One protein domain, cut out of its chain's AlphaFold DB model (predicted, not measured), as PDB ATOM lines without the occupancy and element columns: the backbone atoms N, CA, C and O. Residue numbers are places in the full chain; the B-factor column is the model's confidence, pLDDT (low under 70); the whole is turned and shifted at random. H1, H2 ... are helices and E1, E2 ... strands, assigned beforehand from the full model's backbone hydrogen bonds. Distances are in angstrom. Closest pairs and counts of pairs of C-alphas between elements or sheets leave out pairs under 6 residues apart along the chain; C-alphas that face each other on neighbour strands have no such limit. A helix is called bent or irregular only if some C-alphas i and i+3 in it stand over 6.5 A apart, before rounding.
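What this domain is: This is residues 6 to 10 and 192 to 349 of the 388 residues of the protein "MutS_I domain-containing protein" of Chlamydomonas eustigma (UniProt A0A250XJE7). A strongly twisted sheet of five strands makes one side of this domain, with H4 and H5 over one face of it. From near H4, the chain runs through H1, a long stretch with no named element and H2, bowing round to H3, which only grazes the sheet. The printed part has 163 residues, in the order E1 H1 H2 H3 E2 E3 H4 E4 H5 E5; the sheet runs E4 E3 E2 E1 E5 and is mixed. The class is mixed, helices and strands, with under half of the residues, 81, in named elements. The whole is compact, with a radius of gyration of the C-alphas of 15.9 A and spans of 42 by 36 by 36 A.

Where its parts are: The strands of the sheet are E4, residues 300 to 304, E3, residues 274 to 278, E2, residues 267 to 271, E1, residues 6 to 10, and E5, residues 334 to 339, 14.6 A long. C-alpha 6 stands at (546.366, 244.676, 471.953) and C-alpha 339 at (549.153, 243.390, 475.958). The helices are H4, residues 280 to 289, 13.8 A; H5, residues 305 to 317, 18.9 A; H3, residues 249 to 261, 17.1 A; H2, residues 239 to 244; and H1, residues 196 to 208, 18.4 A, beginning at C-alpha 196 (526.744, 236.690, 455.621). H5 is irregular, with C-alphas 306 and 309 7.7 A apart. H3 is neither bent nor irregular, but only just: C-alphas 254 and 257 are 6.3 A apart.

How they stand to each other: E4 and E3 are antiparallel, with N 277 and O 301 2.8 A apart. The hairpin E2 and E3 is antiparallel, with N 271 and O 274 at 2.8 A. E2 and E1 are parallel, with N 268 and O 7 at 3.4 A. E1 and E5 are antiparallel, with N 6 and O 339 at 2.8 A. H4 and H5 on one face of the sheet make two layers, helices over a sheet. H4 runs along the strands at a height over the sheet of 8.0 A, over E3 and, only just, E4, on which 3 of its C-alphas fall. H5 touches H4 with residues 311 to 315 alone, about perpendicular at 90 degrees; the closest C-alphas, of Val 288 and Leu 315, are 6.8 A apart. H3 only grazes the sheet with residues 254 to 259. H2 and H3 are close but not clearly touching, the closest C-alphas, of Phe 242 and Gln 252, being 6.9 A apart. H1 and H4 are near each other, with 7 pairs of C-alphas within 10 A; H1 and H2 are apart. Each O i to N i+4 pair is within hydrogen-bond range in H1 and H4, against 1 of 2 in H2 and 7 of 9 in both H3 and H5.

The domain as a whole: The farthest C-alphas, of Val 244 and Ala 347, are 45.1 A apart. Residues 11 to 191 are not printed, and C-alphas 10 and 192 stand 36.9 A apart across this cut. The links H1 to H2 and H5 to E5 are long. The mean pLDDT of the printed part is 72.1; 41 residues are under 70, among them 6 to 10, 192 to 202 and 318 to 338.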
ATOM      1  N   VAL A   6     547.651 244.140 471.481       39.50
ATOM      2  CA  VAL A   6     546.366 244.676 471.953       39.50
ATOM      3  C   VAL A   6     546.639 245.931 472.797       39.50
ATOM      4  O   VAL A   6     547.581 245.962 473.598       39.50
ATOM      5  N   ARG A   7     545.856 247.009 472.623       50.88
ATOM      6  CA  ARG A   7     546.092 248.299 473.310       50.88
ATOM      7  C   ARG A   7     544.899 248.715 474.153       50.88
ATOM      8  O   ARG A   7     543.794 248.904 473.651       50.88
ATOM      9  N   ILE A   8     545.154 248.918 475.442       45.38
ATOM     10  CA  ILE A   8     544.095 249.113 476.428       45.38
ATOM     11  C   ILE A   8     544.255 250.478 477.094       45.38
ATOM     12  O   ILE A   8     545.277 250.800 477.712       45.38
ATOM     13  N   VAL A   9     543.218 251.300 476.942       43.62
ATOM     14  CA  VAL A   9     543.192 252.699 477.375       43.62
ATOM     15  C   VAL A   9     542.189 252.832 478.519       43.62
ATOM     16  O   VAL A   9     540.987 253.030 478.321       43.62
ATOM     17  N   LYS A  10     542.684 252.681 479.752       34.91
ATOM     18  CA  LYS A  10     541.851 252.720 480.959       34.91
ATOM     19  C   LYS A  10     541.598 254.178 481.367       34.91
ATOM     20  O   LYS A  10     542.524 254.970 481.533       34.91
ATOM     21  N   ASN A 192     537.055 230.781 452.766       41.22
ATOM     22  CA  ASN A 192     536.165 229.615 452.695       41.22
ATOM     23  C   ASN A 192     535.087 229.568 453.802       41.22
ATOM     24  O   ASN A 192     534.265 228.655 453.791       41.22
ATOM     25  N   SER A 193     535.084 230.501 454.764       41.03
ATOM     26  CA  SER A 193     534.167 230.505 455.917       41.03
ATOM     27  C   SER A 193     533.490 231.866 456.147       41.03
ATOM     28  O   SER A 193     533.292 232.283 457.290       41.03
ATOM     29  N   MET A 194     533.122 232.581 455.079       42.25
ATOM     30  CA  MET A 194     532.343 233.818 455.208       42.25
ATOM     31  C   MET A 194     530.923 233.547 455.729       42.25
ATOM     32  O   MET A 194     530.086 232.993 455.014       42.25
ATOM     33  N   SER A 195     530.613 234.021 456.939       53.41
ATOM     34  CA  SER A 195     529.223 234.286 457.323       53.41
ATOM     35  C   SER A 195     528.684 235.480 456.521       53.41
ATOM     36  O   SER A 195     529.440 236.358 456.093       53.41
ATOM     37  N   GLY A 196     527.362 235.553 456.323       57.94
ATOM     38  CA  GLY A 196     526.744 236.690 455.621       57.94
ATOM     39  C   GLY A 196     527.012 238.039 456.305       57.94
ATOM     40  O   GLY A 196     527.161 239.062 455.639       57.94
ATOM     41  N   GLU A 197     527.165 238.020 457.631       59.19
ATOM     42  CA  GLU A 197     527.438 239.182 458.482       59.19
ATOM     43  C   GLU A 197     528.773 239.856 458.122       59.19
ATOM     44  O   GLU A 197     528.835 241.085 458.044       59.19
ATOM     45  N   ALA A 198     529.810 239.071 457.798       60.78
ATOM     46  CA  ALA A 198     531.106 239.579 457.336       60.78
ATOM     47  C   ALA A 198     530.985 240.372 456.020       60.78
ATOM     48  O   ALA A 198     531.595 241.431 455.860       60.78
ATOM     49  N   SER A 199     530.154 239.894 455.088       65.25
ATOM     50  CA  SER A 199     529.909 240.563 453.802       65.25
ATOM     51  C   SER A 199     529.131 241.873 453.984       65.25
ATOM     52  O   SER A 199     529.537 242.918 453.466       65.25
ATOM     53  N   CYS A 200     528.072 241.863 454.802       67.19
ATOM     54  CA  CYS A 200     527.326 243.076 455.159       67.19
ATOM     55  C   CYS A 200     528.219 244.125 455.845       67.19
ATOM     56  O   CYS A 200     528.113 245.318 455.551       67.19
ATOM     57  N   PHE A 201     529.125 243.687 456.723       69.75
ATOM     58  CA  PHE A 201     530.094 244.551 457.390       69.75
ATOM     59  C   PHE A 201     531.092 245.183 456.403       69.75
ATOM     60  O   PHE A 201     531.248 246.406 456.405       69.75
ATOM     61  N   LEU A 202     531.696 244.400 455.501       67.88
ATOM     62  CA  LEU A 202     532.608 244.915 454.468       67.88
ATOM     63  C   LEU A 202     531.910 245.885 453.497       67.88
ATOM     64  O   LEU A 202     532.463 246.940 453.176       67.88
ATOM     65  N   ALA A 203     530.673 245.590 453.084       73.69
ATOM     66  CA  ALA A 203     529.878 246.490 452.247       73.69
ATOM     67  C   ALA A 203     529.584 247.825 452.959       73.69
ATOM     68  O   ALA A 203     529.784 248.900 452.381       73.69
ATOM     69  N   ARG A 204     529.190 247.775 454.240       76.75
ATOM     70  CA  ARG A 204     529.007 248.969 455.081       76.75
ATOM     71  C   ARG A 204     530.315 249.753 455.234       76.75
ATOM     72  O   ARG A 204     530.292 250.976 455.119       76.75
ATOM     73  N   MET A 205     531.447 249.085 455.466       74.81
ATOM     74  CA  MET A 205     532.762 249.734 455.547       74.81
ATOM     75  C   MET A 205     533.131 250.455 454.248       74.81
ATOM     76  O   MET A 205     533.583 251.596 454.306       74.81
ATOM     77  N   ALA A 206     532.929 249.825 453.089       73.31
ATOM     78  CA  ALA A 206     533.256 250.421 451.795       73.31
ATOM     79  C   ALA A 206     532.452 251.707 451.526       73.31
ATOM     80  O   ALA A 206     532.992 252.670 450.977       73.31
ATOM     81  N   GLN A 207     531.189 251.748 451.969       75.38
ATOM     82  CA  GLN A 207     530.335 252.940 451.918       75.38
ATOM     83  C   GLN A 207     530.745 253.998 452.957       75.38
ATOM     84  O   GLN A 207     530.936 255.166 452.618       75.38
ATOM     85  N   ARG A 208     530.884 253.603 454.229       76.44
ATOM     86  CA  ARG A 208     531.114 254.520 455.359       76.44
ATOM     87  C   ARG A 208     532.534 255.083 455.365       76.44
ATOM     88  O   ARG A 208     532.697 256.248 455.710       76.44
ATOM     89  N   CYS A 209     533.536 254.293 454.975       77.75
ATOM     90  CA  CYS A 209     534.972 254.561 455.123       77.75
ATOM     91  C   CYS A 209     535.758 254.297 453.811       77.75
ATOM     92  O   CYS A 209     536.682 253.484 453.795       77.75
ATOM     93  N   PRO A 210     535.470 254.991 452.693       79.38
ATOM     94  CA  PRO A 210     536.022 254.663 451.367       79.38
ATOM     95  C   PRO A 210     537.543 254.869 451.208       79.38
ATOM     96  O   PRO A 210     538.118 254.458 450.201       79.38
ATOM     97  N   PHE A 211     538.207 255.504 452.180       80.25
ATOM     98  CA  PHE A 211     539.672 255.633 452.259       80.25
ATOM     99  C   PHE A 211     540.361 254.374 452.819       80.25
ATOM    100  O   PHE A 211     541.582 254.272 452.764       80.25
ATOM    101  N   LEU A 212     539.577 253.429 453.340       80.00
ATOM    102  CA  LEU A 212     540.024 252.188 453.969       80.00
ATOM    103  C   LEU A 212     540.013 250.990 452.993       80.00
ATOM    104  O   LEU A 212     540.426 249.891 453.341       80.00
ATOM    105  N   HIS A 213     539.563 251.196 451.748       77.56
ATOM    106  CA  HIS A 213     539.615 250.184 450.687       77.56
ATOM    107  C   HIS A 213     541.074 249.814 450.346       77.56
ATOM    108  O   HIS A 213     541.903 250.729 450.308       77.56
ATOM    109  N   PRO A 214     541.410 248.546 450.024       72.69
ATOM    110  CA  PRO A 214     542.784 248.131 449.713       72.69
ATOM    111  C   PRO A 214     543.525 249.020 448.695       72.69
ATOM    112  O   PRO A 214     544.664 249.409 448.943       72.69
ATOM    113  N   ASP A 215     542.875 249.461 447.610       77.62
ATOM    114  CA  ASP A 215     543.506 250.329 446.588       77.62
ATOM    115  C   ASP A 215     543.698 251.792 447.023       77.62
ATOM    116  O   ASP A 215     544.275 252.600 446.284       77.62
ATOM    117  N   LYS A 216     543.130 252.180 448.169       79.56
ATOM    118  CA  LYS A 216     543.034 253.570 448.649       79.56
ATOM    119  C   LYS A 216     543.674 253.771 450.020       79.56
ATOM    120  O   LYS A 216     543.906 254.922 450.389       79.56
ATOM    121  N   ILE A 217     543.991 252.687 450.730       82.81
ATOM    122  CA  ILE A 217     544.642 252.733 452.035       82.81
ATOM    123  C   ILE A 217     545.998 253.443 451.937       82.81
ATOM    124  O   ILE A 217     546.791 253.240 451.011       82.81
ATOM    125  N   MET A 218     546.250 254.321 452.901       82.44
ATOM    126  CA  MET A 218     547.470 255.111 452.993       82.44
ATOM    127  C   MET A 218     547.912 255.185 454.449       82.44
ATOM    128  O   MET A 218     547.080 255.440 455.316       82.44
ATOM    129  N   GLY A 219     549.209 255.035 454.712       82.56
ATOM    130  CA  GLY A 219     549.794 255.305 456.028       82.56
ATOM    131  C   GLY A 219     549.846 256.807 456.324       82.56
ATOM    132  O   GLY A 219     549.628 257.628 455.430       82.56
ATOM    133  N   ALA A 220     550.190 257.198 457.555       80.44
ATOM    134  CA  ALA A 220     550.143 258.598 458.006       80.44
ATOM    135  C   ALA A 220     550.939 259.578 457.111       80.44
ATOM    136  O   ALA A 220     550.500 260.705 456.881       80.44
ATOM    137  N   LYS A 221     552.057 259.130 456.516       82.12
ATOM    138  CA  LYS A 221     552.861 259.871 455.516       82.12
ATOM    139  C   LYS A 221     552.178 260.028 454.132       82.12
ATOM    140  O   LYS A 221     552.834 260.448 453.181       82.12
ATOM    141  N   LYS A 222     550.902 259.648 453.978       82.81
ATOM    142  CA  LYS A 222     550.165 259.508 452.698       82.81
ATOM    143  C   LYS A 222     550.831 258.544 451.696       82.81
ATOM    144  O   LYS A 222     550.669 258.680 450.485       82.81
ATOM    145  N   ARG A 223     551.594 257.566 452.198       84.44
ATOM    146  CA  ARG A 223     552.238 256.506 451.400       84.44
ATOM    147  C   ARG A 223     551.291 255.316 451.252       84.44
ATOM    148  O   ARG A 223     550.579 254.995 452.197       84.44
ATOM    149  N   ARG A 224     551.299 254.668 450.086       84.62
ATOM    150  CA  ARG A 224     550.541 253.436 449.792       84.62
ATOM    151  C   ARG A 224     551.366 252.186 450.136       84.62
ATOM    152  O   ARG A 224     552.596 252.286 450.131       84.62
ATOM    153  N   PRO A 225     550.738 251.012 450.337       79.44
ATOM    154  CA  PRO A 225     551.441 249.731 450.303       79.44
ATOM    155  C   PRO A 225     552.325 249.615 449.051       79.44
ATOM    156  O   PRO A 225     551.914 250.013 447.961       79.44
ATOM    157  N   GLY A 226     553.550 249.107 449.210       79.00
ATOM    158  CA  GLY A 226     554.533 248.995 448.122       79.00
ATOM    159  C   GLY A 226     555.360 250.259 447.839       79.00
ATOM    160  O   GLY A 226     556.221 250.224 446.967       79.00
ATOM    161  N   GLN A 227     555.146 251.361 448.564       80.25
ATOM    162  CA  GLN A 227     556.083 252.491 448.579       80.25
ATOM    163  C   GLN A 227     557.155 252.298 449.655       80.25
ATOM    164  O   GLN A 227     556.873 251.799 450.746       80.25
ATOM    165  N   GLU A 228     558.366 252.781 449.378       79.75
ATOM    166  CA  GLU A 228     559.386 252.978 450.408       79.75
ATOM    167  C   GLU A 228     558.826 253.893 451.516       79.75
ATOM    168  O   GLU A 228     557.989 254.772 451.257       79.75
ATOM    169  N   ASP A 229     559.253 253.672 452.762       79.69
ATOM    170  CA  ASP A 229     558.738 254.366 453.951       79.69
ATOM    171  C   ASP A 229     557.240 254.126 454.286       79.69
ATOM    172  O   ASP A 229     556.656 254.883 455.073       79.69
ATOM    173  N   TYR A 230     556.592 253.089 453.732       81.44
ATOM    174  CA  TYR A 230     555.233 252.693 454.133       81.44
ATOM    175  C   TYR A 230     555.207 251.991 455.502       81.44
ATOM    176  O   TYR A 230     555.700 250.874 455.650       81.44
ATOM    177  N   ASP A 231     554.571 252.629 456.488       78.81
ATOM    178  CA  ASP A 231     554.322 252.064 457.818       78.81
ATOM    179  C   ASP A 231     552.878 251.524 457.935       78.81
ATOM    180  O   ASP A 231     551.943 252.331 458.041       78.81
ATOM    181  N   PRO A 232     552.673 250.188 457.957       76.06
ATOM    182  CA  PRO A 232     551.353 249.570 458.096       76.06
ATOM    183  C   PRO A 232     550.734 249.730 459.494       76.06
ATOM    184  O   PRO A 232     549.559 249.414 459.660       76.06
ATOM    185  N   GLY A 233     551.482 250.208 460.497       74.56
ATOM    186  CA  GLY A 233     550.940 250.536 461.821       74.56
ATOM    187  C   GLY A 233     550.089 251.810 461.842       74.56
ATOM    188  O   GLY A 233     549.440 252.103 462.850       74.56
ATOM    189  N   THR A 234     550.068 252.565 460.739       81.38
ATOM    190  CA  THR A 234     549.406 253.870 460.635       81.38
ATOM    191  C   THR A 234     548.396 253.933 459.493       81.38
ATOM    192  O   THR A 234     548.520 253.230 458.493       81.38
ATOM    193  N   LEU A 235     547.420 254.833 459.620       84.69
ATOM    194  CA  LEU A 235     546.373 255.094 458.634       84.69
ATOM    195  C   LEU A 235     546.156 256.608 458.490       84.69
ATOM    196  O   LEU A 235     546.058 257.328 459.480       84.69
ATOM    197  N   TYR A 236     546.047 257.108 457.262       84.19
ATOM    198  CA  TYR A 236     545.677 258.493 456.977       84.19
ATOM    199  C   TYR A 236     544.158 258.632 456.807       84.19
ATOM    200  O   TYR A 236     543.592 258.223 455.793       84.19
ATOM    201  N   THR A 237     543.508 259.276 457.778       84.00
ATOM    202  CA  THR A 237     542.079 259.620 457.719       84.00
ATOM    203  C   THR A 237     541.888 261.017 457.102       84.00
ATOM    204  O   THR A 237     542.411 261.992 457.648       84.00
ATOM    205  N   PRO A 238     541.148 261.179 455.984       84.69
ATOM    206  CA  PRO A 238     540.947 262.486 455.352       84.69
ATOM    207  C   PRO A 238     540.130 263.461 456.230       84.69
ATOM    208  O   PRO A 238     539.010 263.127 456.604       84.69
ATOM    209  N   PRO A 239     540.584 264.707 456.487       81.12
ATOM    210  CA  PRO A 239     539.836 265.659 457.326       81.12
ATOM    211  C   PRO A 239     538.449 266.067 456.795       81.12
ATOM    212  O   PRO A 239     537.604 266.536 457.554       81.12
ATOM    213  N   SER A 240     538.197 265.899 455.493       82.19
ATOM    214  CA  SER A 240     536.877 266.095 454.880       82.19
ATOM    215  C   SER A 240     535.863 265.027 455.302       82.19
ATOM    216  O   SER A 240     534.679 265.332 455.438       82.19
ATOM    217  N   TRP A 241     536.322 263.798 455.548       83.12
ATOM    218  CA  TRP A 241     535.479 262.647 455.871       83.12
ATOM    219  C   TRP A 241     534.716 262.838 457.189       83.12
ATOM    220  O   TRP A 241     533.514 262.593 457.246       83.12
ATOM    221  N   PHE A 242     535.376 263.389 458.215       79.94
ATOM    222  CA  PHE A 242     534.754 263.675 459.514       79.94
ATOM    223  C   PHE A 242     533.506 264.557 459.414       79.94
ATOM    224  O   PHE A 242     532.537 264.342 460.142       79.94
ATOM    225  N   LYS A 243     533.527 265.533 458.494       77.00
ATOM    226  CA  LYS A 243     532.426 266.480 458.277       77.00
ATOM    227  C   LYS A 243     531.248 265.825 457.560       77.00
ATOM    228  O   LYS A 243     530.109 266.053 457.947       77.00
ATOM    229  N   VAL A 244     531.524 264.998 456.547       79.50
ATOM    230  CA  VAL A 244     530.495 264.253 455.798       79.50
ATOM    231  C   VAL A 244     529.788 263.248 456.708       79.50
ATOM    232  O   VAL A 244     528.562 263.194 456.734       79.50
ATOM    233  N   ASN A 245     530.549 262.516 457.521       75.00
ATOM    234  CA  ASN A 245     530.025 261.454 458.381       75.00
ATOM    235  C   ASN A 245     529.509 261.953 459.750       75.00
ATOM    236  O   ASN A 245     529.282 261.131 460.636       75.00
ATOM    237  N   LYS A 246     529.347 263.276 459.940       74.69
ATOM    238  CA  LYS A 246     528.873 263.932 461.183       74.69
ATOM    239  C   LYS A 246     529.567 263.423 462.465       74.69
ATOM    240  O   LYS A 246     528.951 263.322 463.523       74.69
ATOM    241  N   VAL A 247     530.855 263.082 462.380       75.31
ATOM    242  CA  VAL A 247     531.592 262.450 463.487       75.31
ATOM    243  C   VAL A 247     531.789 263.470 464.610       75.31
ATOM    244  O   VAL A 247     532.393 264.519 464.383       75.31
ATOM    245  N   SER A 248     531.315 263.166 465.823       76.56
ATOM    246  CA  SER A 248     531.497 264.033 467.001       76.56
ATOM    247  C   SER A 248     532.980 264.342 467.232       76.56
ATOM    248  O   SER A 248     533.814 263.450 467.090       76.56
ATOM    249  N   GLU A 249     533.336 265.573 467.610       70.62
ATOM    250  CA  GLU A 249     534.737 265.994 467.801       70.62
ATOM    251  C   GLU A 249     535.494 265.076 468.775       70.62
ATOM    252  O   GLU A 249     536.630 264.674 468.511       70.62
ATOM    253  N   GLY A 250     534.822 264.634 469.844       69.12
ATOM    254  CA  GLY A 250     535.361 263.638 470.770       69.12
ATOM    255  C   GLY A 250     535.655 262.293 470.097       69.12
ATOM    256  O   GLY A 250     536.686 261.690 470.375       69.12
ATOM    257  N   GLN A 251     534.812 261.842 469.165       73.00
ATOM    258  CA  GLN A 251     535.029 260.614 468.392       73.00
ATOM    259  C   GLN A 251     536.097 260.791 467.296       73.00
ATOM    260  O   GLN A 251     536.868 259.860 467.045       73.00
ATOM    261  N   GLN A 252     536.204 261.975 466.678       75.44
ATOM    262  CA  GLN A 252     537.300 262.299 465.756       75.44
ATOM    263  C   GLN A 252     538.652 262.175 466.475       75.44
ATOM    264  O   GLN A 252     539.566 261.533 465.957       75.44
ATOM    265  N   GLN A 253     538.761 262.730 467.686       67.38
ATOM    266  CA  GLN A 253     539.981 262.663 468.490       67.38
ATOM    267  C   GLN A 253     540.241 261.248 469.048       67.38
ATOM    268  O   GLN A 253     541.341 260.722 468.896       67.38
ATOM    269  N   TRP A 254     539.242 260.604 469.666       64.44
ATOM    270  CA  TRP A 254     539.448 259.341 470.394       64.44
ATOM    271  C   TRP A 254     539.431 258.083 469.536       64.44
ATOM    272  O   TRP A 254     540.286 257.227 469.735       64.44
ATOM    273  N   CYS A 255     538.501 257.951 468.589       68.81
ATOM    274  CA  CYS A 255     538.542 256.827 467.656       68.81
ATOM    275  C   CYS A 255     539.552 257.118 466.549       68.81
ATOM    276  O   CYS A 255     540.536 256.402 466.400       68.81
ATOM    277  N   TRP A 256     539.345 258.182 465.774       76.06
ATOM    278  CA  TRP A 256     539.986 258.269 464.462       76.06
ATOM    279  C   TRP A 256     541.426 258.771 464.470       76.06
ATOM    280  O   TRP A 256     542.236 258.209 463.737       76.06
ATOM    281  N   GLN A 257     541.790 259.755 465.295       78.62
ATOM    282  CA  GLN A 257     543.198 260.162 465.431       78.62
ATOM    283  C   GLN A 257     544.023 259.094 466.170       78.62
ATOM    284  O   GLN A 257     545.163 258.833 465.788       78.62
ATOM    285  N   PHE A 258     543.451 258.412 467.170       73.44
ATOM    286  CA  PHE A 258     544.159 257.332 467.867       73.44
ATOM    287  C   PHE A 258     544.318 256.078 466.994       73.44
ATOM    288  O   PHE A 258     545.428 255.551 466.905       73.44
ATOM    289  N   LYS A 259     543.265 255.632 466.289       79.19
ATOM    290  CA  LYS A 259     543.331 254.509 465.332       79.19
ATOM    291  C   LYS A 259     544.213 254.839 464.123       79.19
ATOM    292  O   LYS A 259     544.916 253.959 463.650       79.19
ATOM    293  N   ALA A 260     544.285 256.100 463.685       81.62
ATOM    294  CA  ALA A 260     545.246 256.546 462.668       81.62
ATOM    295  C   ALA A 260     546.721 256.325 463.072       81.62
ATOM    296  O   ALA A 260     547.563 256.083 462.209       81.62
ATOM    297  N   ALA A 261     547.034 256.374 464.371       80.25
ATOM    298  CA  ALA A 261     548.375 256.128 464.916       80.25
ATOM    299  C   ALA A 261     548.578 254.710 465.501       80.25
ATOM    300  O   ALA A 261     549.685 254.364 465.906       80.25
ATOM    301  N   ASN A 262     547.513 253.910 465.602       74.31
ATOM    302  CA  ASN A 262     547.492 252.573 466.209       74.31
ATOM    303  C   ASN A 262     546.591 251.650 465.368       74.31
ATOM    304  O   ASN A 262     545.689 250.999 465.898       74.31
ATOM    305  N   PHE A 263     546.766 251.667 464.046       76.75
ATOM    306  CA  PHE A 263     545.848 251.007 463.111       76.75
ATOM    307  C   PHE A 263     545.887 249.481 463.252       76.75
ATOM    308  O   PHE A 263     544.865 248.808 463.154       76.75
ATOM    309  N   ASP A 264     547.073 248.981 463.583       71.94
ATOM    310  CA  ASP A 264     547.412 247.589 463.847       71.94
ATOM    311  C   ASP A 264     546.778 246.994 465.119       71.94
ATOM    312  O   ASP A 264     546.786 245.780 465.319       71.94
ATOM    313  N   SER A 265     546.264 247.840 466.012       72.62
ATOM    314  CA  SER A 265     545.903 247.464 467.378       72.62
ATOM    315  C   SER A 265     544.400 247.512 467.599       72.62
ATOM    316  O   SER A 265     543.761 248.513 467.271       72.62
ATOM    317  N   VAL A 266     543.836 246.490 468.243       77.50
ATOM    318  CA  VAL A 266     542.466 246.555 468.777       77.50
ATOM    319  C   VAL A 266     542.417 247.547 469.938       77.50
ATOM    320  O   VAL A 266     543.291 247.516 470.813       77.50
ATOM    321  N   LEU A 267     541.411 248.426 469.932       80.38
ATOM    322  CA  LEU A 267     541.213 249.464 470.941       80.38
ATOM    323  C   LEU A 267     540.072 249.101 471.899       80.38
ATOM    324  O   LEU A 267     538.926 248.945 471.480       80.38
ATOM    325  N   LEU A 268     540.387 249.033 473.195       81.75
ATOM    326  CA  LEU A 268     539.396 248.908 474.269       81.75
ATOM    327  C   LEU A 268     539.217 250.254 474.986       81.75
ATOM    328  O   LEU A 268     540.144 250.744 475.644       81.75
ATOM    329  N   PHE A 269     538.023 250.838 474.883       81.19
ATOM    330  CA  PHE A 269     537.678 252.134 475.469       81.19
ATOM    331  C   PHE A 269     536.954 251.946 476.807       81.19
ATOM    332  O   PHE A 269     535.806 251.510 476.828       81.19
ATOM    333  N   LYS A 270     537.579 252.299 477.943       81.38
ATOM    334  CA  LYS A 270     536.871 252.236 479.236       81.38
ATOM    335  C   LYS A 270     535.822 253.350 479.358       81.38
ATOM    336  O   LYS A 270     536.169 254.525 479.535       81.38
ATOM    337  N   MET A 271     534.556 252.949 479.373       78.12
ATOM    338  CA  MET A 271     533.371 253.792 479.500       78.12
ATOM    339  C   MET A 271     532.594 253.380 480.760       78.12
ATOM    340  O   MET A 271     531.872 252.387 480.808       78.12
ATOM    341  N   GLY A 272     532.807 254.125 481.849       84.25
ATOM    342  CA  GLY A 272     532.220 253.805 483.155       84.25
ATOM    343  C   GLY A 272     532.681 252.440 483.682       84.25
ATOM    344  O   GLY A 272     533.870 252.257 483.948       84.25
ATOM    345  N   LYS A 273     531.732 251.507 483.841       85.50
ATOM    346  CA  LYS A 273     531.957 250.110 484.271       85.50
ATOM    347  C   LYS A 273     532.208 249.133 483.106       85.50
ATOM    348  O   LYS A 273     532.374 247.941 483.357       85.50
ATOM    349  N   PHE A 274     532.223 249.603 481.861       86.88
ATOM    350  CA  PHE A 274     532.354 248.771 480.663       86.88
ATOM    351  C   PHE A 274     533.630 249.101 479.883       86.88
ATOM    352  O   PHE A 274     534.173 250.206 479.981       86.88
ATOM    353  N   TYR A 275     534.096 248.137 479.093       86.56
ATOM    354  CA  TYR A 275     534.988 248.384 477.965       86.56
ATOM    355  C   TYR A 275     534.182 248.265 476.678       86.56
ATOM    356  O   TYR A 275     533.508 247.260 476.461       86.56
ATOM    357  N   GLU A 276     534.263 249.295 475.846       86.69
ATOM    358  CA  GLU A 276     533.571 249.403 474.564       86.69
ATOM    359  C   GLU A 276     534.570 249.324 473.401       86.69
ATOM    360  O   GLU A 276     535.749 249.674 473.532       86.69
ATOM    361  N   MET A 277     534.080 248.850 472.260       84.12
ATOM    362  CA  MET A 277     534.790 248.646 470.999       84.12
ATOM    363  C   MET A 277     533.918 249.217 469.871       84.12
ATOM    364  O   MET A 277     532.696 249.066 469.912       84.12
ATOM    365  N   PHE A 278     534.521 249.850 468.860       83.88
ATOM    366  CA  PHE A 278     533.799 250.577 467.804       83.88
ATOM    367  C   PHE A 278     534.257 250.188 466.393       83.88
ATOM    368  O   PHE A 278     535.428 249.864 466.181       83.88
ATOM    369  N   GLU A 279     533.345 250.281 465.422       83.62
ATOM    370  CA  GLU A 279     533.596 250.050 463.990       83.62
ATOM    371  C   GLU A 279     534.316 248.709 463.738       83.62
ATOM    372  O   GLU A 279     533.720 247.652 463.946       83.62
ATOM    373  N   MET A 280     535.590 248.713 463.328       80.00
ATOM    374  CA  MET A 280     536.343 247.471 463.089       80.00
ATOM    375  C   MET A 280     536.623 246.660 464.352       80.00
ATOM    376  O   MET A 280     536.586 245.433 464.312       80.00
ATOM    377  N   ASP A 281     536.873 247.331 465.475       81.50
ATOM    378  CA  ASP A 281     537.203 246.640 466.721       81.50
ATOM    379  C   ASP A 281     535.955 245.966 467.311       81.50
ATOM    380  O   ASP A 281     536.058 244.896 467.904       81.50
ATOM    381  N   ALA A 282     534.763 246.524 467.063       85.44
ATOM    382  CA  ALA A 282     533.498 245.880 467.414       85.44
ATOM    383  C   ALA A 282     533.298 244.557 466.655       85.44
ATOM    384  O   ALA A 282     532.902 243.570 467.269       85.44
ATOM    385  N   TYR A 283     533.613 244.509 465.353       82.56
ATOM    386  CA  TYR A 283     533.533 243.267 464.571       82.56
ATOM    387  C   TYR A 283     534.486 242.194 465.116       82.56
ATOM    388  O   TYR A 283     534.060 241.066 465.349       82.56
ATOM    389  N   VAL A 284     535.744 242.551 465.405       81.94
ATOM    390  CA  VAL A 284     536.713 241.621 466.022       81.94
ATOM    391  C   VAL A 284     536.231 241.143 467.398       81.94
ATOM    392  O   VAL A 284     536.399 239.974 467.728       81.94
ATOM    393  N   GLY A 285     535.576 242.000 468.188       82.62
ATOM    394  CA  GLY A 285     534.946 241.604 469.452       82.62
ATOM    395  C   GLY A 285     533.792 240.603 469.290       82.62
ATOM    396  O   GLY A 285     533.657 239.691 470.100       82.62
ATOM    397  N   VAL A 286     532.975 240.726 468.244       84.81
ATOM    398  CA  VAL A 286     531.892 239.765 467.956       84.81
ATOM    399  C   VAL A 286     532.455 238.429 467.452       84.81
ATOM    400  O   VAL A 286     532.046 237.378 467.937       84.81
ATOM    401  N   ASP A 287     533.429 238.469 466.541       82.62
ATOM    402  CA  ASP A 287     534.047 237.292 465.910       82.62
ATOM    403  C   ASP A 287     534.917 236.475 466.890       82.62
ATOM    404  O   ASP A 287     534.782 235.257 466.983       82.62
ATOM    405  N   VAL A 288     535.772 237.145 467.677       81.50
ATOM    406  CA  VAL A 288     536.750 236.496 468.576       81.50
ATOM    407  C   VAL A 288     536.194 236.216 469.974       81.50
ATOM    408  O   VAL A 288     536.508 235.179 470.556       81.50
ATOM    409  N   LEU A 289     535.402 237.132 470.546       82.50
ATOM    410  CA  LEU A 289     534.901 237.015 471.926       82.50
ATOM    411  C   LEU A 289     533.433 236.569 472.010       82.50
ATOM    412  O   LEU A 289     532.911 236.418 473.116       82.50
ATOM    413  N   GLY A 290     532.743 236.390 470.878       84.50
ATOM    414  CA  GLY A 290     531.320 236.041 470.859       84.50
ATOM    415  C   GLY A 290     530.407 237.132 471.430       84.50
ATOM    416  O   GLY A 290     529.327 236.825 471.937       84.50
ATOM    417  N   LEU A 291     530.840 238.400 471.403       87.25
ATOM    418  CA  LEU A 291     530.021 239.533 471.847       87.25
ATOM    419  C   LEU A 291     528.810 239.743 470.924       87.25
ATOM    420  O   LEU A 291     528.738 239.220 469.816       87.25
ATOM    421  N   ILE A 292     527.861 240.562 471.377       86.81
ATOM    422  CA  ILE A 292     526.680 240.964 470.605       86.81
ATOM    423  C   ILE A 292     526.800 242.457 470.281       86.81
ATOM    424  O   ILE A 292     527.190 243.251 471.142       86.81
ATOM    425  N   PHE A 293     526.462 242.852 469.050       86.69
ATOM    426  CA  PHE A 293     526.381 244.265 468.675       86.69
ATOM    427  C   PHE A 293     525.274 244.976 469.462       86.69
ATOM    428  O   PHE A 293     524.119 244.549 469.476       86.69
ATOM    429  N   MET A 294     525.621 246.094 470.090       86.69
ATOM    430  CA  MET A 294     524.686 246.947 470.816       86.69
ATOM    431  C   MET A 294     523.885 247.836 469.846       86.69
ATOM    432  O   MET A 294     524.334 248.176 468.750       86.69
ATOM    433  N   LYS A 295     522.661 248.211 470.240       77.56
ATOM    434  CA  LYS A 295     521.698 248.912 469.373       77.56
ATOM    435  C   LYS A 295     522.128 250.359 469.090       77.56
ATOM    436  O   LYS A 295     522.017 251.217 469.959       77.56
ATOM    437  N   GLY A 296     522.525 250.656 467.852       74.50
ATOM    438  CA  GLY A 296     522.802 252.021 467.389       74.50
ATOM    439  C   GLY A 296     523.108 252.108 465.890       74.50
ATOM    440  O   GLY A 296     523.237 251.092 465.214       74.50
ATOM    441  N   GLU A 297     523.244 253.331 465.366       70.88
ATOM    442  CA  GLU A 297     523.593 253.581 463.952       70.88
ATOM    443  C   GLU A 297     525.012 253.087 463.600       70.88
ATOM    444  O   GLU A 297     525.308 252.758 462.448       70.88
ATOM    445  N   GLN A 298     525.904 253.045 464.594       75.75
ATOM    446  CA  GLN A 298     527.297 252.614 464.480       75.75
ATOM    447  C   GLN A 298     527.488 251.256 465.175       75.75
ATOM    448  O   GLN A 298     526.998 251.092 466.297       75.75
ATOM    449  N   PRO A 299     528.193 250.285 464.559       81.12
ATOM    450  CA  PRO A 299     528.486 249.013 465.200       81.12
ATOM    451  C   PRO A 299     529.414 249.257 466.391       81.12
ATOM    452  O   PRO A 299     530.537 249.754 466.256       81.12
ATOM    453  N   HIS A 300     528.903 248.915 467.566       85.44
ATOM    454  CA  HIS A 300     529.612 248.966 468.831       85.44
ATOM    455  C   HIS A 300     529.300 247.699 469.624       85.44
ATOM    456  O   HIS A 300     528.215 247.126 469.500       85.44
ATOM    457  N   ALA A 301     530.273 247.235 470.395       88.31
ATOM    458  CA  ALA A 301     530.170 246.061 471.252       88.31
ATOM    459  C   ALA A 301     530.968 246.323 472.532       88.31
ATOM    460  O   ALA A 301     531.866 247.167 472.540       88.31
ATOM    461  N   GLY A 302     530.668 245.615 473.618       88.31
ATOM    462  CA  GLY A 302     531.376 245.828 474.875       88.31
ATOM    463  C   GLY A 302     531.120 244.759 475.926       88.31
ATOM    464  O   GLY A 302     530.243 243.908 475.779       88.31
ATOM    465  N   PHE A 303     531.910 244.809 476.995       89.12
ATOM    466  CA  PHE A 303     531.848 243.867 478.112       89.12
ATOM    467  C   PHE A 303     532.098 244.572 479.462       89.12
ATOM    468  O   PHE A 303     532.760 245.614 479.504       89.12
ATOM    469  N   PRO A 304     531.571 244.044 480.585       90.19
ATOM    470  CA  PRO A 304     531.776 244.634 481.909       90.19
ATOM    471  C   PRO A 304     533.222 244.463 482.388       90.19
ATOM    472  O   PRO A 304     533.839 243.423 482.158       90.19
ATOM    473  N   GLU A 305     533.741 245.451 483.122       86.25
ATOM    474  CA  GLU A 305     535.127 245.482 483.619       86.25
ATOM    475  C   GLU A 305     535.530 244.238 484.429       86.25
ATOM    476  O   GLU A 305     536.693 243.861 484.389       86.25
ATOM    477  N   VAL A 306     534.590 243.550 485.082       86.12
ATOM    478  CA  VAL A 306     534.864 242.305 485.826       86.12
ATOM    479  C   VAL A 306     535.419 241.192 484.924       86.12
ATOM    480  O   VAL A 306     536.290 240.445 485.346       86.12
ATOM    481  N   ARG A 307     534.988 241.098 483.655       85.56
ATOM    482  CA  ARG A 307     535.509 240.090 482.703       85.56
ATOM    483  C   ARG A 307     536.703 240.586 481.883       85.56
ATOM    484  O   ARG A 307     537.067 239.964 480.888       85.56
ATOM    485  N   TYR A 308     537.316 241.700 482.287       84.12
ATOM    486  CA  TYR A 308     538.427 242.324 481.572       84.12
ATOM    487  C   TYR A 308     539.600 241.376 481.328       84.12
ATOM    488  O   TYR A 308     540.028 241.258 480.185       84.12
ATOM    489  N   HIS A 309     540.076 240.686 482.364       83.69
ATOM    490  CA  HIS A 309     541.274 239.853 482.272       83.69
ATOM    491  C   HIS A 309     541.077 238.698 481.269       83.69
ATOM    492  O   HIS A 309     541.818 238.599 480.294       83.69
ATOM    493  N   TYR A 310     539.985 237.936 481.391       84.31
ATOM    494  CA  TYR A 310     539.616 236.869 480.449       84.31
ATOM    495  C   TYR A 310     539.448 237.357 478.992       84.31
ATOM    496  O   TYR A 310     539.955 236.743 478.050       84.31
ATOM    497  N   MET A 311     538.743 238.475 478.781       83.69
ATOM    498  CA  MET A 311     538.474 238.998 477.432       83.69
ATOM    499  C   MET A 311     539.735 239.588 476.783       83.69
ATOM    500  O   MET A 311     539.957 239.422 475.583       83.69
ATOM    501  N   ALA A 312     540.589 240.242 477.572       81.69
ATOM    502  CA  ALA A 312     541.862 240.783 477.115       81.69
ATOM    503  C   ALA A 312     542.889 239.676 476.821       81.69
ATOM    504  O   ALA A 312     543.584 239.755 475.806       81.69
ATOM    505  N   GLU A 313     542.939 238.615 477.635       80.94
ATOM    506  CA  GLU A 313     543.717 237.407 477.344       80.94
ATOM    507  C   GLU A 313     543.254 236.767 476.025       80.94
ATOM    508  O   GLU A 313     544.073 236.525 475.137       80.94
ATOM    509  N   THR A 314     541.946 236.560 475.855       82.56
ATOM    510  CA  THR A 314     541.384 235.911 474.659       82.56
ATOM    511  C   THR A 314     541.681 236.713 473.383       82.56
ATOM    512  O   THR A 314     542.169 236.141 472.406       82.56
ATOM    513  N   LEU A 315     541.518 238.047 473.404       79.12
ATOM    514  CA  LEU A 315     541.933 238.932 472.299       79.12
ATOM    515  C   LEU A 315     543.446 238.909 472.030       79.12
ATOM    516  O   LEU A 315     543.861 239.140 470.898       79.12
ATOM    517  N   THR A 316     544.268 238.668 473.054       76.38
ATOM    518  CA  THR A 316     545.735 238.634 472.927       76.38
ATOM    519  C   THR A 316     546.233 237.281 472.408       76.38
ATOM    520  O   THR A 316     547.265 237.225 471.738       76.38
ATOM    521  N   ARG A 317     545.520 236.183 472.697       74.81
ATOM    522  CA  ARG A 317     545.841 234.834 472.198       74.81
ATOM    523  C   ARG A 317     545.284 234.574 470.792       74.81
ATOM    524  O   ARG A 317     545.922 233.836 470.043       74.81
ATOM    525  N   ALA A 318     544.169 235.199 470.411       67.94
ATOM    526  CA  ALA A 318     543.731 235.269 469.016       67.94
ATOM    527  C   ALA A 318     544.756 236.044 468.162       67.94
ATOM    528  O   ALA A 318     545.282 237.073 468.582       67.94
ATOM    529  N   GLU A 319     545.089 235.549 466.965       54.25
ATOM    530  CA  GLU A 319     546.315 235.959 466.259       54.25
ATOM    531  C   GLU A 319     546.187 237.271 465.453       54.25
ATOM    532  O   GLU A 319     546.273 237.305 464.225       54.25
ATOM    533  N   LEU A 320     546.039 238.382 466.175       52.75
ATOM    534  CA  LEU A 320     545.959 239.749 465.649       52.75
ATOM    535  C   LEU A 320     547.367 240.379 465.527       52.75
ATOM    536  O   LEU A 320     548.240 240.123 466.353       52.75
ATOM    537  N   LYS A 321     547.653 241.160 464.474       38.41
ATOM    538  CA  LYS A 321     549.031 241.574 464.093       38.41
ATOM    539  C   LYS A 321     549.346 243.031 464.469       38.41
ATOM    540  O   LYS A 321     548.782 243.921 463.842       38.41
ATOM    541  N   SER A 322     550.280 243.301 465.398       39.56
ATOM    542  CA  SER A 322     550.519 244.683 465.889       39.56
ATOM    543  C   SER A 322     551.876 244.948 466.582       39.56
ATOM    544  O   SER A 322     552.237 244.269 467.536       39.56
ATOM    545  N   LYS A 323     552.615 245.999 466.193       31.39
ATOM    546  CA  LYS A 323     553.929 246.386 466.764       31.39
ATOM    547  C   LYS A 323     553.861 247.714 467.542       31.39
ATOM    548  O   LYS A 323     553.129 248.618 467.170       31.39
ATOM    549  N   ASN A 324     554.662 247.848 468.607       32.38
ATOM    550  CA  ASN A 324     554.797 249.047 469.472       32.38
ATOM    551  C   ASN A 324     554.915 250.387 468.688       32.38
ATOM    552  O   ASN A 324     555.512 250.398 467.619       32.38
ATOM    553  N   GLN A 325     554.455 251.562 469.170       38.53
ATOM    554  CA  GLN A 325     554.956 252.273 470.377       38.53
ATOM    555  C   GLN A 325     554.132 253.558 470.759       38.53
ATOM    556  O   GLN A 325     553.097 253.835 470.165       38.53
ATOM    557  N   LYS A 326     554.633 254.358 471.730       29.39
ATOM    558  CA  LYS A 326     554.468 255.836 471.953       29.39
ATOM    559  C   LYS A 326     553.074 256.436 472.320       29.39
ATOM    560  O   LYS A 326     552.127 255.694 472.575       29.39
ATOM    561  N   GLN A 327     553.042 257.764 472.574       29.25
ATOM    562  CA  GLN A 327     552.128 258.494 473.495       29.25
ATOM    563  C   GLN A 327     551.631 259.882 472.989       29.25
ATOM    564  O   GLN A 327     552.189 260.420 472.039       29.25
ATOM    565  N   CYS A 328     550.703 260.491 473.762       28.03
ATOM    566  CA  CYS A 328     550.119 261.849 473.658       28.03
ATOM    567  C   CYS A 328     549.101 262.010 472.506       28.03
ATOM    568  O   CYS A 328     549.343 261.530 471.408       28.03
ATOM    569  N   GLY A 329     547.932 262.644 472.653       23.88
ATOM    570  CA  GLY A 329     547.276 263.319 473.790       23.88
ATOM    571  C   GLY A 329     546.243 264.327 473.238       23.88
ATOM    572  O   GLY A 329     546.164 264.500 472.027       23.88
ATOM    573  N   VAL A 330     545.396 265.038 473.987       26.83
ATOM    574  CA  VAL A 330     545.008 265.117 475.416       26.83
ATOM    575  C   VAL A 330     543.506 265.504 475.374       26.83
ATOM    576  O   VAL A 330     543.105 266.183 474.433       26.83
ATOM    577  N   VAL A 331     542.562 265.152 476.256       28.48
ATOM    578  CA  VAL A 331     542.535 264.749 477.682       28.48
ATOM    579  C   VAL A 331     543.371 263.520 478.058       28.48
ATOM    580  O   VAL A 331     543.547 262.597 477.268       28.48
ATOM    581  N   ARG A 332     543.841 263.472 479.314       37.50
ATOM    582  CA  ARG A 332     544.514 262.307 479.916       37.50
ATOM    583  C   ARG A 332     543.518 261.193 480.288       37.50
ATOM    584  O   ARG A 332     543.220 260.984 481.459       37.50
ATOM    585  N   ARG A 333     543.046 260.434 479.292       49.91
ATOM    586  CA  ARG A 333     542.903 258.976 479.479       49.91
ATOM    587  C   ARG A 333     544.220 258.379 479.005       49.91
ATOM    588  O   ARG A 333     544.625 258.621 477.872       49.91
ATOM    589  N   GLU A 334     544.934 257.703 479.888       47.53
ATOM    590  CA  GLU A 334     546.297 257.260 479.598       47.53
ATOM    591  C   GLU A 334     546.272 255.880 478.931       47.53
ATOM    592  O   GLU A 334     545.400 255.050 479.196       47.53
ATOM    593  N   LYS A 335     547.223 255.632 478.023       52.50
ATOM    594  CA  LYS A 335     547.469 254.292 477.480       52.50
ATOM    595  C   LYS A 335     548.071 253.472 478.615       52.50
ATOM    596  O   LYS A 335     549.223 253.692 478.973       52.50
ATOM    597  N   MET A 336     547.257 252.609 479.211       51.34
ATOM    598  CA  MET A 336     547.554 251.982 480.501       51.34
ATOM    599  C   MET A 336     548.222 250.620 480.343       51.34
ATOM    600  O   MET A 336     549.090 250.294 481.142       51.34
ATOM    601  N   ALA A 337     547.876 249.862 479.297       59.09
ATOM    602  CA  ALA A 337     548.553 248.611 478.977       59.09
ATOM    603  C   ALA A 337     548.786 248.433 477.468       59.09
ATOM    604  O   ALA A 337     547.989 248.850 476.617       59.09
ATOM    605  N   VAL A 338     549.902 247.772 477.167       68.81
ATOM    606  CA  VAL A 338     550.169 247.060 475.916       68.81
ATOM    607  C   VAL A 338     550.174 245.586 476.284       68.81
ATOM    608  O   VAL A 338     551.047 245.153 477.034       68.81
ATOM    609  N   LEU A 339     549.196 244.836 475.784       70.19
ATOM    610  CA  LEU A 339     549.153 243.390 475.958       70.19
ATOM    611  C   LEU A 339     549.569 242.718 474.657       70.19
ATOM    612  O   LEU A 339     549.082 243.040 473.578       70.19
ATOM    613  N   SER A 340     550.494 241.788 474.789       74.25
ATOM    614  CA  SER A 340     551.110 241.007 473.724       74.25
ATOM    615  C   SER A 340     551.157 239.573 474.222       74.25
ATOM    616  O   SER A 340     551.218 239.372 475.434       74.25
ATOM    617  N   ARG A 341     551.252 238.568 473.344       72.69
ATOM    618  CA  ARG A 341     551.436 237.172 473.804       72.69
ATOM    619  C   ARG A 341     552.652 236.993 474.730       72.69
ATOM    620  O   ARG A 341     552.619 236.116 475.573       72.69
ATOM    621  N   GLY A 342     553.675 237.844 474.597       71.00
ATOM    622  CA  GLY A 342     554.831 237.943 475.503       71.00
ATOM    623  C   GLY A 342     554.856 239.179 476.419       71.00
ATOM    624  O   GLY A 342     555.925 239.536 476.887       71.00
ATOM    625  N   THR A 343     553.742 239.895 476.623       75.25
ATOM    626  CA  THR A 343     553.640 240.985 477.629       75.25
ATOM    627  C   THR A 343     552.375 240.873 478.486       75.25
ATOM    628  O   THR A 343     551.867 241.876 478.990       75.25
ATOM    629  N   LEU A 344     551.845 239.657 478.646       74.44
ATOM    630  CA  LEU A 344     550.897 239.355 479.717       74.44
ATOM    631  C   LEU A 344     551.694 239.287 481.029       74.44
ATOM    632  O   LEU A 344     552.636 238.501 481.135       74.44
ATOM    633  N   ILE A 345     551.347 240.168 481.971       74.56
ATOM    634  CA  ILE A 345     552.013 240.328 483.279       74.56
ATOM    635  C   ILE A 345     551.041 240.228 484.465       74.56
ATOM    636  O   ILE A 345     551.446 239.832 485.552       74.56
ATOM    637  N   ASP A 346     549.759 240.562 484.273       75.62
ATOM    638  CA  ASP A 346     548.752 240.459 485.332       75.62
ATOM    639  C   ASP A 346     548.418 238.979 485.560       75.62
ATOM    640  O   ASP A 346     548.023 238.287 484.619       75.62
ATOM    641  N   ALA A 347     548.517 238.500 486.805       74.25
ATOM    642  CA  ALA A 347     548.300 237.090 487.143       74.25
ATOM    643  C   ALA A 347     546.944 236.552 486.640       74.25
ATOM    644  O   ALA A 347     546.888 235.471 486.060       74.25
ATOM    645  N   GLU A 348     545.867 237.334 486.764       77.81
ATOM    646  CA  GLU A 348     544.519 236.992 486.270       77.81
ATOM    647  C   GLU A 348     544.430 236.807 484.740       77.81
ATOM    648  O   GLU A 348     543.483 236.195 484.257       77.81
ATOM    649  N   MET A 349     545.406 237.297 483.961       74.75
ATOM    650  CA  MET A 349     545.505 237.072 482.504       74.75
ATOM    651  C   MET A 349     546.466 235.941 482.115       74.75
ATOM    652  O   MET A 349     546.688 235.711 480.928       74.75
TER     653      MET A 349